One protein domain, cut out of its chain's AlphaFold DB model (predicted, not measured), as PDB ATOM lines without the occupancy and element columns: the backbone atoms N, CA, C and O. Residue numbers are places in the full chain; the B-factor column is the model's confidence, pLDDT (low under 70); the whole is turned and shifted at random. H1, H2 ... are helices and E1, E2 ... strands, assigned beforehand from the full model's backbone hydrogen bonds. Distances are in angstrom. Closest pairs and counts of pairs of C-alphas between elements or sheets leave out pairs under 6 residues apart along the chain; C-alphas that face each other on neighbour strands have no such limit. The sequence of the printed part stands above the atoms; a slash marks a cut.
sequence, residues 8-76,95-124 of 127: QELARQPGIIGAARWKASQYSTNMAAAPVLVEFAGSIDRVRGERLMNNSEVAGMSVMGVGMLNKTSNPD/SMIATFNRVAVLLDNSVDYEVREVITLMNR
ATOM      1  N   GLN A   8      36.428  79.316  23.451       96.56
ATOM      2  CA  GLN A   8      36.304  78.137  22.597       96.56
ATOM      3  C   GLN A   8      36.565  76.827  23.353       96.56
ATOM      4  O   GLN A   8      35.901  75.831  23.073       96.56
ATOM      5  N   GLU A   9      37.515  76.808  24.290       96.56
ATOM      6  CA  GLU A   9      37.775  75.651  25.158       96.56
ATOM      7  C   GLU A   9      36.650  75.430  26.166       96.56
ATOM      8  O   GLU A   9      36.265  74.283  26.406       96.56
ATOM      9  N   LEU A  10      36.079  76.513  26.702       97.00
ATOM     10  CA  LEU A  10      34.862  76.440  27.504       97.00
ATOM     11  C   LEU A  10      33.716  75.830  26.682       97.00
ATOM     12  O   LEU A  10      33.092  74.873  27.114       97.00
ATOM     13  N   ALA A  11      33.482  76.303  25.458       97.19
ATOM     14  CA  ALA A  11      32.393  75.808  24.613       97.19
ATOM     15  C   ALA A  11      32.547  74.346  24.143       97.19
ATOM     16  O   ALA A  11      31.625  73.806  23.539       97.19
ATOM     17  N   ARG A  12      33.697  73.703  24.384       96.44
ATOM     18  CA  ARG A  12      33.922  72.274  24.098       96.44
ATOM     19  C   ARG A  12      33.561  71.358  25.268       96.44
ATOM     20  O   ARG A  12      33.620  70.142  25.097       96.44
ATOM     21  N   GLN A  13      33.245  71.905  26.443       96.62
ATOM     22  CA  GLN A  13      32.877  71.074  27.586       96.62
ATOM     23  C   GLN A  13      31.542  70.361  27.329       96.62
ATOM     24  O   GLN A  13      30.640  70.952  26.724       96.62
ATOM     25  N   PRO A  14      31.389  69.108  27.792       94.88
ATOM     26  CA  PRO A  14      30.121  68.393  27.708       94.88
ATOM     27  C   PRO A  14      28.962  69.212  28.284       94.88
ATOM     28  O   PRO A  14      29.102  69.871  29.311       94.88
ATOM     29  N   GLY A  15      27.818  69.183  27.599       94.88
ATOM     30  CA  GLY A  15      26.618  69.910  28.013       94.88
ATOM     31  C   GLY A  15      26.599  71.393  27.636       94.88
ATOM     32  O   GLY A  15      25.540  72.002  27.726       94.88
ATOM     33  N   ILE A  16      27.700  71.987  27.154       97.69
ATOM     34  CA  ILE A  16      27.698  73.375  26.667       97.69
ATOM     35  C   ILE A  16      27.335  73.409  25.178       97.69
ATOM     36  O   ILE A  16      28.086  72.958  24.318       97.69
ATOM     37  N   ILE A  17      26.181  73.999  24.866       97.88
ATOM     38  CA  ILE A  17      25.720  74.232  23.489       97.88
ATOM     39  C   ILE A  17      26.490  75.397  22.872       97.88
ATOM     40  O   ILE A  17      26.867  75.357  21.702       97.88
ATOM     41  N   GLY A  18      26.716  76.453  23.648       98.06
ATOM     42  CA  GLY A  18      27.505  77.596  23.221       98.06
ATOM     43  C   GLY A  18      27.743  78.589  24.341       98.06
ATOM     44  O   GLY A  18      27.152  78.489  25.413       98.06
ATOM     45  N   ALA A  19      28.625  79.543  24.081       98.31
ATOM     46  CA  ALA A  19      29.064  80.525  25.055       98.31
ATOM     47  C   ALA A  19      29.175  81.918  24.428       98.31
ATOM     48  O   ALA A  19      29.398  82.046  23.225       98.31
ATOM     49  N   ALA A  20      29.041  82.956  25.247       98.12
ATOM     50  CA  ALA A  20      29.202  84.349  24.852       98.12
ATOM     51  C   ALA A  20      30.034  85.104  25.892       98.12
ATOM     52  O   ALA A  20      29.845  84.904  27.093       98.12
ATOM     53  N   ARG A  21      30.903  86.006  25.428       96.81
ATOM     54  CA  ARG A  21      31.588  87.007  26.257       96.81
ATOM     55  C   ARG A  21      31.247  88.405  25.764       96.81
ATOM     56  O   ARG A  21      31.181  88.643  24.555       96.81
ATOM     57  N   TRP A  22      31.041  89.341  26.685       94.81
ATOM     58  CA  TRP A  22      30.650  90.706  26.336       94.81
ATOM     59  C   TRP A  22      31.312  91.773  27.202       94.81
ATOM     60  O   TRP A  22      31.812  91.513  28.291       94.81
ATOM     61  N   LYS A  23      31.282  93.012  26.709       90.81
ATOM     62  CA  LYS A  23      31.590  94.204  27.505       90.81
ATOM     63  C   LYS A  23      30.317  94.764  28.115       90.81
ATOM     64  O   LYS A  23      29.266  94.769  27.473       90.81
ATOM     65  N   ALA A  24      30.447  95.261  29.341       81.88
ATOM     66  CA  ALA A  24      29.343  95.830  30.092       81.88
ATOM     67  C   ALA A  24      28.711  97.054  29.456       81.88
ATOM     68  O   ALA A  24      29.387  97.849  28.799       81.88
ATOM     69  N   SER A  25      27.418  97.218  29.732       71.69
ATOM     70  CA  SER A  25      26.748  98.495  29.560       71.69
ATOM     71  C   SER A  25      27.448  99.554  30.419       71.69
ATOM     72  O   SER A  25      27.598  99.426  31.636       71.69
ATOM     73  N   GLN A  26      27.945 100.608  29.772       64.00
ATOM     74  CA  GLN A  26      28.529 101.751  30.466       64.00
ATOM     75  C   GLN A  26      27.398 102.640  30.981       64.00
ATOM     76  O   GLN A  26      26.818 103.410  30.223       64.00
ATOM     77  N   TYR A  27      27.086 102.536  32.274       53.94
ATOM     78  CA  TYR A  27      26.123 103.428  32.937       53.94
ATOM     79  C   TYR A  27      26.754 104.724  33.468       53.94
ATOM     80  O   TYR A  27      26.039 105.605  33.934       53.94
ATOM     81  N   SER A  28      28.086 104.851  33.431       50.31
ATOM     82  CA  SER A  28      28.812 106.011  33.974       50.31
ATOM     83  C   SER A  28      28.745 107.253  33.083       50.31
ATOM     84  O   SER A  28      28.966 108.365  33.551       50.31
ATOM     85  N   THR A  29      28.467 107.076  31.795       48.12
ATOM     86  CA  THR A  29      28.135 108.163  30.872       48.12
ATOM     87  C   THR A  29      26.617 108.264  30.820       48.12
ATOM     88  O   THR A  29      25.977 107.224  30.753       48.12
ATOM     89  N   ASN A  30      26.023 109.463  30.814       45.03
ATOM     90  CA  ASN A  30      24.562 109.722  30.788       45.03
ATOM     91  C   ASN A  30      23.773 109.102  29.597       45.03
ATOM     92  O   ASN A  30      22.645 109.501  29.316       45.03
ATOM     93  N   MET A  31      24.349 108.141  28.881       49.81
ATOM     94  CA  MET A  31      23.736 107.300  27.867       49.81
ATOM     95  C   MET A  31      23.818 105.850  28.342       49.81
ATOM     96  O   MET A  31      24.914 105.341  28.560       49.81
ATOM     97  N   ALA A  32      22.677 105.171  28.470       56.66
ATOM     98  CA  ALA A  32      22.658 103.729  28.681       56.66
ATOM     99  C   ALA A  32      23.266 103.038  27.448       56.66
ATOM    100  O   ALA A  32      22.593 102.866  26.432       56.66
ATOM    101  N   ALA A  33      24.552 102.692  27.498       67.44
ATOM    102  CA  ALA A  33      25.182 101.932  26.426       67.44
ATOM    103  C   ALA A  33      24.706 100.476  26.493       67.44
ATOM    104  O   ALA A  33      24.717  99.873  27.561       67.44
ATOM    105  N   ALA A  34      24.288  99.903  25.364       81.75
ATOM    106  CA  ALA A  34      23.957  98.482  25.292       81.75
ATOM    107  C   ALA A  34      25.221  97.621  25.509       81.75
ATOM    108  O   ALA A  34      26.313  98.048  25.118       81.75
ATOM    109  N   PRO A  35      25.102  96.418  26.106       89.88
ATOM    110  CA  PRO A  35      26.215  95.476  26.162       89.88
ATOM    111  C   PRO A  35      26.699  95.136  24.747       89.88
ATOM    112  O   PRO A  35      25.910  95.059  23.802       89.88
ATOM    113  N   VAL A  36      28.009  94.934  24.598       92.31
ATOM    114  CA  VAL A  36      28.634  94.663  23.295       92.31
ATOM    115  C   VAL A  36      29.208  93.260  23.286       92.31
ATOM    116  O   VAL A  36      30.123  92.962  24.058       92.31
ATOM    117  N   LEU A  37      28.703  92.417  22.384       95.81
ATOM    118  CA  LEU A  37      29.199  91.057  22.203       95.81
ATOM    119  C   LEU A  37      30.641  91.130  21.695       95.81
ATOM    120  O   LEU A  37      30.895  91.704  20.636       95.81
ATOM    121  N   VAL A  38      31.573  90.566  22.461       95.75
ATOM    122  CA  VAL A  38      32.998  90.520  22.109       95.75
ATOM    123  C   VAL A  38      33.276  89.282  21.276       95.75
ATOM    124  O   VAL A  38      33.883  89.370  20.214       95.75
ATOM    125  N   GLU A  39      32.806  88.134  21.750       96.56
ATOM    126  CA  GLU A  39      32.976  86.852  21.079       96.56
ATOM    127  C   GLU A  39      31.867  85.875  21.480       96.56
ATOM    128  O   GLU A  39      31.235  86.007  22.532       96.56
ATOM    129  N   PHE A  40      31.633  84.890  20.618       97.94
ATOM    130  CA  PHE A  40      30.748  83.760  20.867       97.94
ATOM    131  C   PHE A  40      31.414  82.479  20.359       97.94
ATOM    132  O   PHE A  40      32.222  82.525  19.431       97.94
ATOM    133  N   ALA A  41      31.087  81.345  20.973       98.12
ATOM    134  CA  ALA A  41      31.677  80.051  20.646       98.12
ATOM    135  C   ALA A  41      30.664  78.907  20.790       98.12
ATOM    136  O   ALA A  41      29.631  79.050  21.446       98.12
ATOM    137  N   GLY A  42      30.995  77.753  20.207       97.50
ATOM    138  CA  GLY A  42      30.159  76.549  20.216       97.50
ATOM    139  C   GLY A  42      29.168  76.501  19.054       97.50
ATOM    140  O   GLY A  42      29.362  77.136  18.020       97.50
ATOM    141  N   SER A  43      28.096  75.735  19.227       96.94
ATOM    142  CA  SER A  43      27.063  75.470  18.219       96.94
ATOM    143  C   SER A  43      25.969  76.545  18.221       96.94
ATOM    144  O   SER A  43      24.769  76.249  18.210       96.94
ATOM    145  N   ILE A  44      26.378  77.814  18.268       97.44
ATOM    146  CA  ILE A  44      25.484  78.975  18.220       97.44
ATOM    147  C   ILE A  44      25.961  79.963  17.157       97.44
ATOM    148  O   ILE A  44      27.157  80.132  16.936       97.44
ATOM    149  N   ASP A  45      25.014  80.622  16.494       97.75
ATOM    150  CA  ASP A  45      25.315  81.712  15.575       97.75
ATOM    151  C   ASP A  45      25.427  83.053  16.321       97.75
ATOM    152  O   ASP A  45      25.150  83.166  17.521       97.75
ATOM    153  N   ARG A  46      25.820  84.099  15.587       97.06
ATOM    154  CA  ARG A  46      25.978  85.447  16.142       97.06
ATOM    155  C   ARG A  46      24.690  85.958  16.793       97.06
ATOM    156  O   ARG A  46      24.749  86.546  17.867       97.06
ATOM    157  N   VAL A  47      23.536  85.707  16.175       97.75
ATOM    158  CA  VAL A  47      22.227  86.164  16.676       97.75
ATOM    159  C   VAL A  47      21.904  85.506  18.019       97.75
ATOM    160  O   VAL A  47      21.445  86.166  18.952       97.75
ATOM    161  N   ARG A  48      22.159  84.204  18.152       97.38
ATOM    162  CA  ARG A  48      21.951  83.464  19.398       97.38
ATOM    163  C   ARG A  48      22.963  83.871  20.470       97.38
ATOM    164  O   ARG A  48      22.570  83.980  21.629       97.38
ATOM    165  N   GLY A  49      24.202  84.188  20.089       97.94
ATOM    166  CA  GLY A  49      25.200  84.804  20.972       97.94
ATOM    167  C   GLY A  49      24.759  86.169  21.516       97.94
ATOM    168  O   GLY A  49      24.826  86.404  22.720       97.94
ATOM    169  N   GLU A  50      24.223  87.048  20.664       96.94
ATOM    170  CA  GLU A  50      23.694  88.356  21.080       96.94
ATOM    171  C   GLU A  50      22.489  88.220  22.017       96.94
ATOM    172  O   GLU A  50      22.380  88.950  23.000       96.94
ATOM    173  N   ARG A  51      21.591  87.262  21.758       96.19
ATOM    174  CA  ARG A  51      20.464  86.968  22.659       96.19
ATOM    175  C   ARG A  51      20.937  86.440  24.011       96.19
ATOM    176  O   ARG A  51      20.415  86.877  25.033       96.19
ATOM    177  N   LEU A  52      21.920  85.539  24.018       97.12
ATOM    178  CA  LEU A  52      22.518  85.005  25.242       97.12
ATOM    179  C   LEU A  52      23.134  86.132  26.082       97.12
ATOM    180  O   LEU A  52      22.835  86.240  27.269       97.12
ATOM    181  N   MET A  53      23.908  87.016  25.447       96.25
ATOM    182  CA  MET A  53      24.457  88.217  26.076       96.25
ATOM    183  C   MET A  53      23.359  89.126  26.636       96.25
ATOM    184  O   MET A  53      23.415  89.480  27.807       96.25
ATOM    185  N   ASN A  54      22.373  89.525  25.827       93.75
ATOM    186  CA  ASN A  54      21.347  90.485  26.250       93.75
ATOM    187  C   ASN A  54      20.522  89.954  27.427       93.75
ATOM    188  O   ASN A  54      20.294  90.675  28.398       93.75
ATOM    189  N   ASN A  55      20.125  88.682  27.374       93.31
ATOM    190  CA  ASN A  55      19.413  88.035  28.474       93.31
ATOM    191  C   ASN A  55      20.285  87.956  29.731       93.31
ATOM    192  O   ASN A  55      19.791  88.180  30.836       93.31
ATOM    193  N   SER A  56      21.578  87.667  29.559       94.31
ATOM    194  CA  SER A  56      22.526  87.620  30.671       94.31
ATOM    195  C   SER A  56      22.747  89.001  31.287       94.31
ATOM    196  O   SER A  56      22.751  89.150  32.501       94.31
ATOM    197  N   GLU A  57      22.851  90.054  30.484       90.88
ATOM    198  CA  GLU A  57      23.039  91.398  31.023       90.88
ATOM    199  C   GLU A  57      21.844  91.838  31.863       90.88
ATOM    200  O   GLU A  57      22.001  92.267  33.005       90.88
ATOM    201  N   VAL A  58      20.637  91.671  31.322       88.62
ATOM    202  CA  VAL A  58      19.410  92.097  31.998       88.62
ATOM    203  C   VAL A  58      19.173  91.288  33.275       88.62
ATOM    204  O   VAL A  58      18.857  91.864  34.317       88.62
ATOM    205  N   ALA A  59      19.359  89.965  33.240       89.38
ATOM    206  CA  ALA A  59      19.214  89.137  34.436       89.38
ATOM    207  C   ALA A  59      20.301  89.447  35.481       89.38
ATOM    208  O   ALA A  59      19.991  89.592  36.666       89.38
ATOM    209  N   GLY A  60      21.550  89.625  35.045       87.62
ATOM    210  CA  GLY A  60      22.674  89.976  35.907       87.62
ATOM    211  C   GLY A  60      22.475  91.308  36.625       87.62
ATOM    212  O   GLY A  60      22.795  91.405  37.807       87.62
ATOM    213  N   MET A  61      21.879  92.311  35.973       83.50
ATOM    214  CA  MET A  61      21.517  93.576  36.626       83.50
ATOM    215  C   MET A  61      20.525  93.378  37.776       83.50
ATOM    216  O   MET A  61      20.714  93.954  38.847       83.50
ATOM    217  N   SER A  62      19.498  92.546  37.588       83.44
ATOM    218  CA  SER A  62      18.523  92.234  38.642       83.44
ATOM    219  C   SER A  62      19.180  91.521  39.827       83.44
ATOM    220  O   SER A  62      18.968  91.908  40.977       83.44
ATOM    221  N   VAL A  63      20.031  90.523  39.558       83.94
ATOM    222  CA  VAL A  63      20.767  89.777  40.594       83.94
ATOM    223  C   VAL A  63      21.756  90.686  41.333       83.94
ATOM    224  O   VAL A  63      21.818  90.668  42.562       83.94
ATOM    225  N   MET A  64      22.488  91.533  40.604       78.19
ATOM    226  CA  MET A  64      23.408  92.511  41.186       78.19
ATOM    227  C   MET A  64      22.670  93.541  42.043       78.19
ATOM    228  O   MET A  64      23.157  93.877  43.119       78.19
ATOM    229  N   GLY A  65      21.492  94.002  41.615       77.25
ATOM    230  CA  GLY A  65      20.646  94.904  42.398       77.25
ATOM    231  C   GLY A  65      20.271  94.311  43.758       77.25
ATOM    232  O   GLY A  65      20.451  94.967  44.783       77.25
ATOM    233  N   VAL A  66      19.849  93.041  43.786       74.50
ATOM    234  CA  VAL A  66      19.584  92.312  45.041       74.50
ATOM    235  C   VAL A  66      20.851  92.212  45.897       74.50
ATOM    236  O   VAL A  66      20.809  92.488  47.095       74.50
ATOM    237  N   GLY A  67      21.996  91.878  45.292       70.69
ATOM    238  CA  GLY A  67      23.277  91.815  46.001       70.69
ATOM    239  C   GLY A  67      23.705  93.157  46.611       70.69
ATOM    240  O   GLY A  67      24.168  93.206  47.750       70.69
ATOM    241  N   MET A  68      23.516  94.263  45.884       69.19
ATOM    242  CA  MET A  68      23.885  95.607  46.337       69.19
ATOM    243  C   MET A  68      23.017  96.105  47.493       69.19
ATOM    244  O   MET A  68      23.566  96.696  48.421       69.19
ATOM    245  N   LEU A  69      21.705  95.840  47.481       68.31
ATOM    246  CA  LEU A  69      20.799  96.216  48.579       68.31
ATOM    247  C   LEU A  69      21.218  95.593  49.921       68.31
ATOM    248  O   LEU A  69      21.117  96.235  50.970       68.31
ATOM    249  N   ASN A  70      21.743  94.369  49.884       61.56
ATOM    250  CA  ASN A  70      22.252  93.689  51.074       61.56
ATOM    251  C   ASN A  70      23.578  94.305  51.551       61.56
ATOM    252  O   ASN A  70      23.783  94.521  52.742       61.56
ATOM    253  N   LYS A  71      24.474  94.661  50.621       60.53
ATOM    254  CA  LYS A  71      25.792  95.218  50.961       60.53
ATOM    255  C   LYS A  71      25.725  96.634  51.542       60.53
ATOM    256  O   LYS A  71      26.514  96.959  52.424       60.53
ATOM    257  N   THR A  72      24.837  97.494  51.038       63.12
ATOM    258  CA  THR A  72      24.762  98.905  51.466       63.12
ATOM    259  C   THR A  72      24.070  99.100  52.810       63.12
ATOM    260  O   THR A  72      24.323 100.103  53.471       63.12
ATOM    261  N   SER A  73      23.216  98.164  53.222       61.22
ATOM    262  CA  SER A  73      22.452  98.275  54.465       61.22
ATOM    263  C   SER A  73      23.241  97.832  55.702       61.22
ATOM    264  O   SER A  73      23.049  98.428  56.761       61.22
ATOM    265  N   ASN A  74      24.144  96.846  55.592       65.19
ATOM    266  CA  ASN A  74      24.999  96.423  56.708       65.19
ATOM    267  C   ASN A  74      26.228  95.609  56.230       65.19
ATOM    268  O   ASN A  74      26.134  94.389  56.127       65.19
ATOM    269  N   PRO A  75      27.377  96.234  55.913       63.78
ATOM    270  CA  PRO A  75      28.513  95.556  55.274       63.78
ATOM    271  C   PRO A  75      29.159  94.442  56.117       63.78
ATOM    272  O   PRO A  75      29.743  93.529  55.536       63.78
ATOM    273  N   ASP A  76      29.014  94.485  57.444       68.88
ATOM    274  CA  ASP A  76      29.581  93.501  58.380       68.88
ATOM    275  C   ASP A  76      28.583  92.389  58.770       68.88
ATOM    276  O   ASP A  76      28.899  91.511  59.576       68.88
ATOM    277  N   SER A  95      19.336  75.410  29.721       96.81
ATOM    278  CA  SER A  95      19.586  76.299  30.846       96.81
ATOM    279  C   SER A  95      20.687  77.289  30.512       96.81
ATOM    280  O   SER A  95      21.371  77.167  29.497       96.81
ATOM    281  N   MET A  96      20.855  78.301  31.352       96.69
ATOM    282  CA  MET A  96      21.890  79.313  31.177       96.69
ATOM    283  C   MET A  96      22.617  79.549  32.491       96.69
ATOM    284  O   MET A  96      21.975  79.718  33.525       96.69
ATOM    285  N   ILE A  97      23.944  79.621  32.440       97.19
ATOM    286  CA  ILE A  97      24.754  80.201  33.516       97.19
ATOM    287  C   ILE A  97      25.343  81.495  32.981       97.19
ATOM    288  O   ILE A  97      25.796  81.539  31.836       97.19
ATOM    289  N   ALA A  98      25.369  82.528  33.811       96.12
ATOM    290  CA  ALA A  98      26.129  83.733  33.536       96.12
ATOM    291  C   ALA A  98      26.917  84.160  34.772       96.12
ATOM    292  O   ALA A  98      26.456  84.030  35.906       96.12
ATOM    293  N   THR A  99      28.114  84.670  34.533       94.12
ATOM    294  CA  THR A  99      29.058  85.144  35.542       94.12
ATOM    295  C   THR A  99      29.201  86.662  35.469       94.12
ATOM    296  O   THR A  99      29.029  87.291  34.420       94.12
ATOM    297  N   PHE A 100      29.575  87.286  36.586       88.88
ATOM    298  CA  PHE A 100      29.777  88.737  36.636       88.88
ATOM    299  C   PHE A 100      31.050  89.219  35.919       88.88
ATOM    300  O   PHE A 100      31.149  90.411  35.628       88.88
ATOM    301  N   ASN A 101      31.962  88.313  35.534       89.06
ATOM    302  CA  ASN A 101      33.044  88.587  34.572       89.06
ATOM    303  C   ASN A 101      32.564  88.602  33.100       89.06
ATOM    304  O   ASN A 101      33.377  88.643  32.184       89.06
ATOM    305  N   ARG A 102      31.243  88.621  32.871       93.81
ATOM    306  CA  ARG A 102      30.601  88.811  31.559       93.81
ATOM    307  C   ARG A 102      30.859  87.670  30.584       93.81
ATOM    308  O   ARG A 102      31.122  87.889  29.402       93.81
ATOM    309  N   VAL A 103      30.724  86.456  31.105       97.06
ATOM    310  CA  VAL A 103      30.693  85.211  30.342       97.06
ATOM    311  C   VAL A 103      29.363  84.518  30.611       97.06
ATOM    312  O   VAL A 103      28.841  84.539  31.723       97.06
ATOM    313  N   ALA A 104      28.782  83.921  29.581       98.00
ATOM    314  CA  ALA A 104      27.548  83.161  29.688       98.00
ATOM    315  C   ALA A 104      27.647  81.906  28.843       98.00
ATOM    316  O   ALA A 104      28.269  81.913  27.781       98.00
ATOM    317  N   VAL A 105      27.004  80.844  29.308       98.31
ATOM    318  CA  VAL A 105      26.907  79.570  28.602       98.31
ATOM    319  C   VAL A 105      25.451  79.163  28.484       98.31
ATOM    320  O   VAL A 105      24.657  79.369  29.401       98.31
ATOM    321  N   LEU A 106      25.112  78.584  27.340       98.12
ATOM    322  CA  LEU A 106      23.864  77.885  27.100       98.12
ATOM    323  C   LEU A 106      24.116  76.387  27.267       98.12
ATOM    324  O   LEU A 106      25.020  75.842  26.634       98.12
ATOM    325  N   LEU A 107      23.305  75.740  28.092       97.94
ATOM    326  CA  LEU A 107      23.461  74.352  28.501       97.94
ATOM    327  C   LEU A 107      22.370  73.468  27.902       97.94
ATOM    328  O   LEU A 107      21.231  73.907  27.737       97.94
ATOM    329  N   ASP A 108      22.727  72.226  27.604       97.12
ATOM    330  CA  ASP A 108      21.820  71.158  27.192       97.12
ATOM    331  C   ASP A 108      21.370  70.356  28.414       97.12
ATOM    332  O   ASP A 108      22.162  69.625  29.003       97.12
ATOM    333  N   ASN A 109      20.091  70.456  28.779       96.31
ATOM    334  CA  ASN A 109      19.560  69.796  29.975       96.31
ATOM    335  C   ASN A 109      19.392  68.278  29.823       96.31
ATOM    336  O   ASN A 109      18.969  67.626  30.773       96.31
ATOM    337  N   SER A 110      19.692  67.710  28.651       96.38
ATOM    338  CA  SER A 110      19.767  66.257  28.462       96.38
ATOM    339  C   SER A 110      21.110  65.653  28.887       96.38
ATOM    340  O   SER A 110      21.243  64.430  28.921       96.38
ATOM    341  N   VAL A 111      22.098  66.492  29.214       95.75
ATOM    342  CA  VAL A 111      23.435  66.084  29.650       95.75
ATOM    343  C   VAL A 111      23.605  66.400  31.131       95.75
ATOM    344  O   VAL A 111      23.289  67.505  31.565       95.75
ATOM    345  N   ASP A 112      24.151  65.457  31.898       92.44
ATOM    346  CA  ASP A 112      24.531  65.708  33.288       92.44
ATOM    347  C   ASP A 112      25.799  66.570  33.351       92.44
ATOM    348  O   ASP A 112      26.826  66.251  32.746       92.44
ATOM    349  N   TYR A 113      25.734  67.661  34.110       90.69
ATOM    350  CA  TYR A 113      26.860  68.548  34.384       90.69
ATOM    351  C   TYR A 113      26.804  69.058  35.826       90.69
ATOM    352  O   TYR A 113      25.726  69.306  36.370       90.69
ATOM    353  N   GLU A 114      27.971  69.270  36.439       93.44
ATOM    354  CA  GLU A 114      28.056  70.033  37.685       93.44
ATOM    355  C   GLU A 114      28.158  71.529  37.341       93.44
ATOM    356  O   GLU A 114      29.194  72.029  36.896       93.44
ATOM    357  N   VAL A 115      27.067  72.263  37.563       92.19
ATOM    358  CA  VAL A 115      26.978  73.728  37.481       92.19
ATOM    359  C   VAL A 115      28.178  74.442  38.124       92.19
ATOM    360  O   VAL A 115      28.723  75.368  37.526       92.19
ATOM    361  N   ARG A 116      28.640  74.024  39.305       92.00
ATOM    362  CA  ARG A 116      29.793  74.614  40.002       92.00
ATOM    363  C   ARG A 116      31.105  74.403  39.253       92.00
ATOM    364  O   ARG A 116      31.959  75.293  39.253       92.00
ATOM    365  N   GLU A 117      31.282  73.248  38.621       94.50
ATOM    366  CA  GLU A 117      32.455  72.985  37.783       94.50
ATOM    367  C   GLU A 117      32.424  73.878  36.542       94.50
ATOM    368  O   GLU A 117      33.429  74.514  36.219       94.50
ATOM    369  N   VAL A 118      31.251  74.029  35.917       95.69
ATOM    370  CA  VAL A 118      31.061  74.936  34.779       95.69
ATOM    371  C   VAL A 118      31.362  76.385  35.169       95.69
ATOM    372  O   VAL A 118      32.149  77.041  34.488       95.69
ATOM    373  N   ILE A 119      30.833  76.879  36.295       95.19
ATOM    374  CA  ILE A 119      31.127  78.228  36.814       95.19
ATOM    375  C   ILE A 119      32.631  78.408  37.057       95.19
ATOM    376  O   ILE A 119      33.214  79.425  36.678       95.19
ATOM    377  N   THR A 120      33.291  77.402  37.641       93.81
ATOM    378  CA  THR A 120      34.740  77.436  37.888       93.81
ATOM    379  C   THR A 120      35.527  77.578  36.583       93.81
ATOM    380  O   THR A 120      36.525  78.299  36.543       93.81
ATOM    381  N   LEU A 121      35.081  76.934  35.501       95.25
ATOM    382  CA  LEU A 121      35.671  77.092  34.171       95.25
ATOM    383  C   LEU A 121      35.361  78.464  33.559       95.25
ATOM    384  O   LEU A 121      36.262  79.093  33.013       95.25
ATOM    385  N   MET A 122      34.133  78.967  33.695       96.00
ATOM    386  CA  MET A 122      33.744  80.300  33.210       96.00
ATOM    387  C   MET A 122      34.582  81.418  33.844       96.00
ATOM    388  O   MET A 122      35.011  82.341  33.153       96.00
ATOM    389  N   ASN A 123      34.888  81.308  35.137       92.75
ATOM    390  CA  ASN A 123      35.740  82.257  35.859       92.75
ATOM    391  C   ASN A 123      37.217  82.229  35.414       92.75
ATOM    392  O   ASN A 123      37.985  83.110  35.794       92.75
ATOM    393  N   ARG A 124      37.624  81.233  34.616       93.19
ATOM    394  CA  ARG A 124      38.971  81.120  34.029       93.19
ATOM    395  C   ARG A 124      39.050  81.657  32.603       93.19
ATOM    396  O   ARG A 124      40.140  81.657  32.033       93.19
TER     397      ARG A 124
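AT A GLANCE: This is residues 8 to 76 and 95 to 124 of the 127 residues of an uncharacterized protein of Gammaproteobacteria bacterium (UniProt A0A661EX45). A four-stranded antiparallel sheet has the first part of a long helix, H1, slanting over one face and a short helix, H2, over E3 near one edge of the other face. Past the sheet H1 sticks out as an arm with residues 65 to 76, of which 65 to 73 belong to H1, and residues 27 to 32, in the loop of the hairpin E1 and E2, stick out as well. The printed part has 99 residues, with two named helices and four named strands in the order E1, E2, H1, E3, E4, H2; the sheet's order is E2, E1, E4, E3, and the class is mixed, helices and strands. The whole is only just compact, close to loose, with a radius of gyration of the C-alphas of 14.7 A, and spans 40 by 33 by 21 A.

HOW THE PARTS SIT: The sheet's inner strands are E1, residues 16 to 23, and E4, residues 103 to 108; its edge strands are E2, residues 36 to 42, and E3, residues 95 to 99. It is twisted, its C-alphas lying up to 4.4 A off the best plane. E1 and E4 are antiparallel at 163 degrees, with N 20 and O 104 within hydrogen-bond range at 2.8 A. The hairpin E1 and E2 stands at 162 degrees, with N 21 and O 39 at 2.9 A. The hairpin E3 and E4 also stands at 162 degrees, with N 105 and O 97 at 2.9 A. H1, residues 46 to 73, is on the sheet at a height of 4.6 A, over E2 and E4, slantwise to the strands at 57 degrees to E2 on the local plane. The closest C-alphas of H1 and E1 are those of Gly 49 and Ala 20, 5.6 A apart. H2, residues 115 to 122, is on the opposite face at a height of 9.0 A, over E3, slantwise at 44 degrees to it on the local plane; these are three layers, with helices on both faces of a sheet. The closest C-alphas of H2 and E3 are those of Met 122 and Thr 99, 7.1 A apart. H1 and H2 are apart. In H2 every O i to N i+4 pair is within hydrogen-bond range, in H1 23 of 24.

IN THESE COORDINATES: E1 begins at C-alpha 16 (27.698, 73.375, 26.667) and is 21.2 A long. E2 is 18.4 A, E4 16.9 A and E3 13.8 A long. H1, 40.6 A long, ends at C-alpha 73 (22.452, 98.275, 54.465). H2, 10.4 A long, ends at C-alpha 122 (33.744, 80.300, 33.210).

THE WHOLE: The C-alphas of Asp 45 and Asp 76, the two farthest apart, are 44.6 A from each other. Residues 77 to 94 are not printed, and C-alphas 76 and 95 are 34.0 A apart across this cut. The link from E1 to E2 is long, with 12 residues. Mean pLDDT of the printed part is 87.5; residues 26 to 33 and 68 to 76 are under 70.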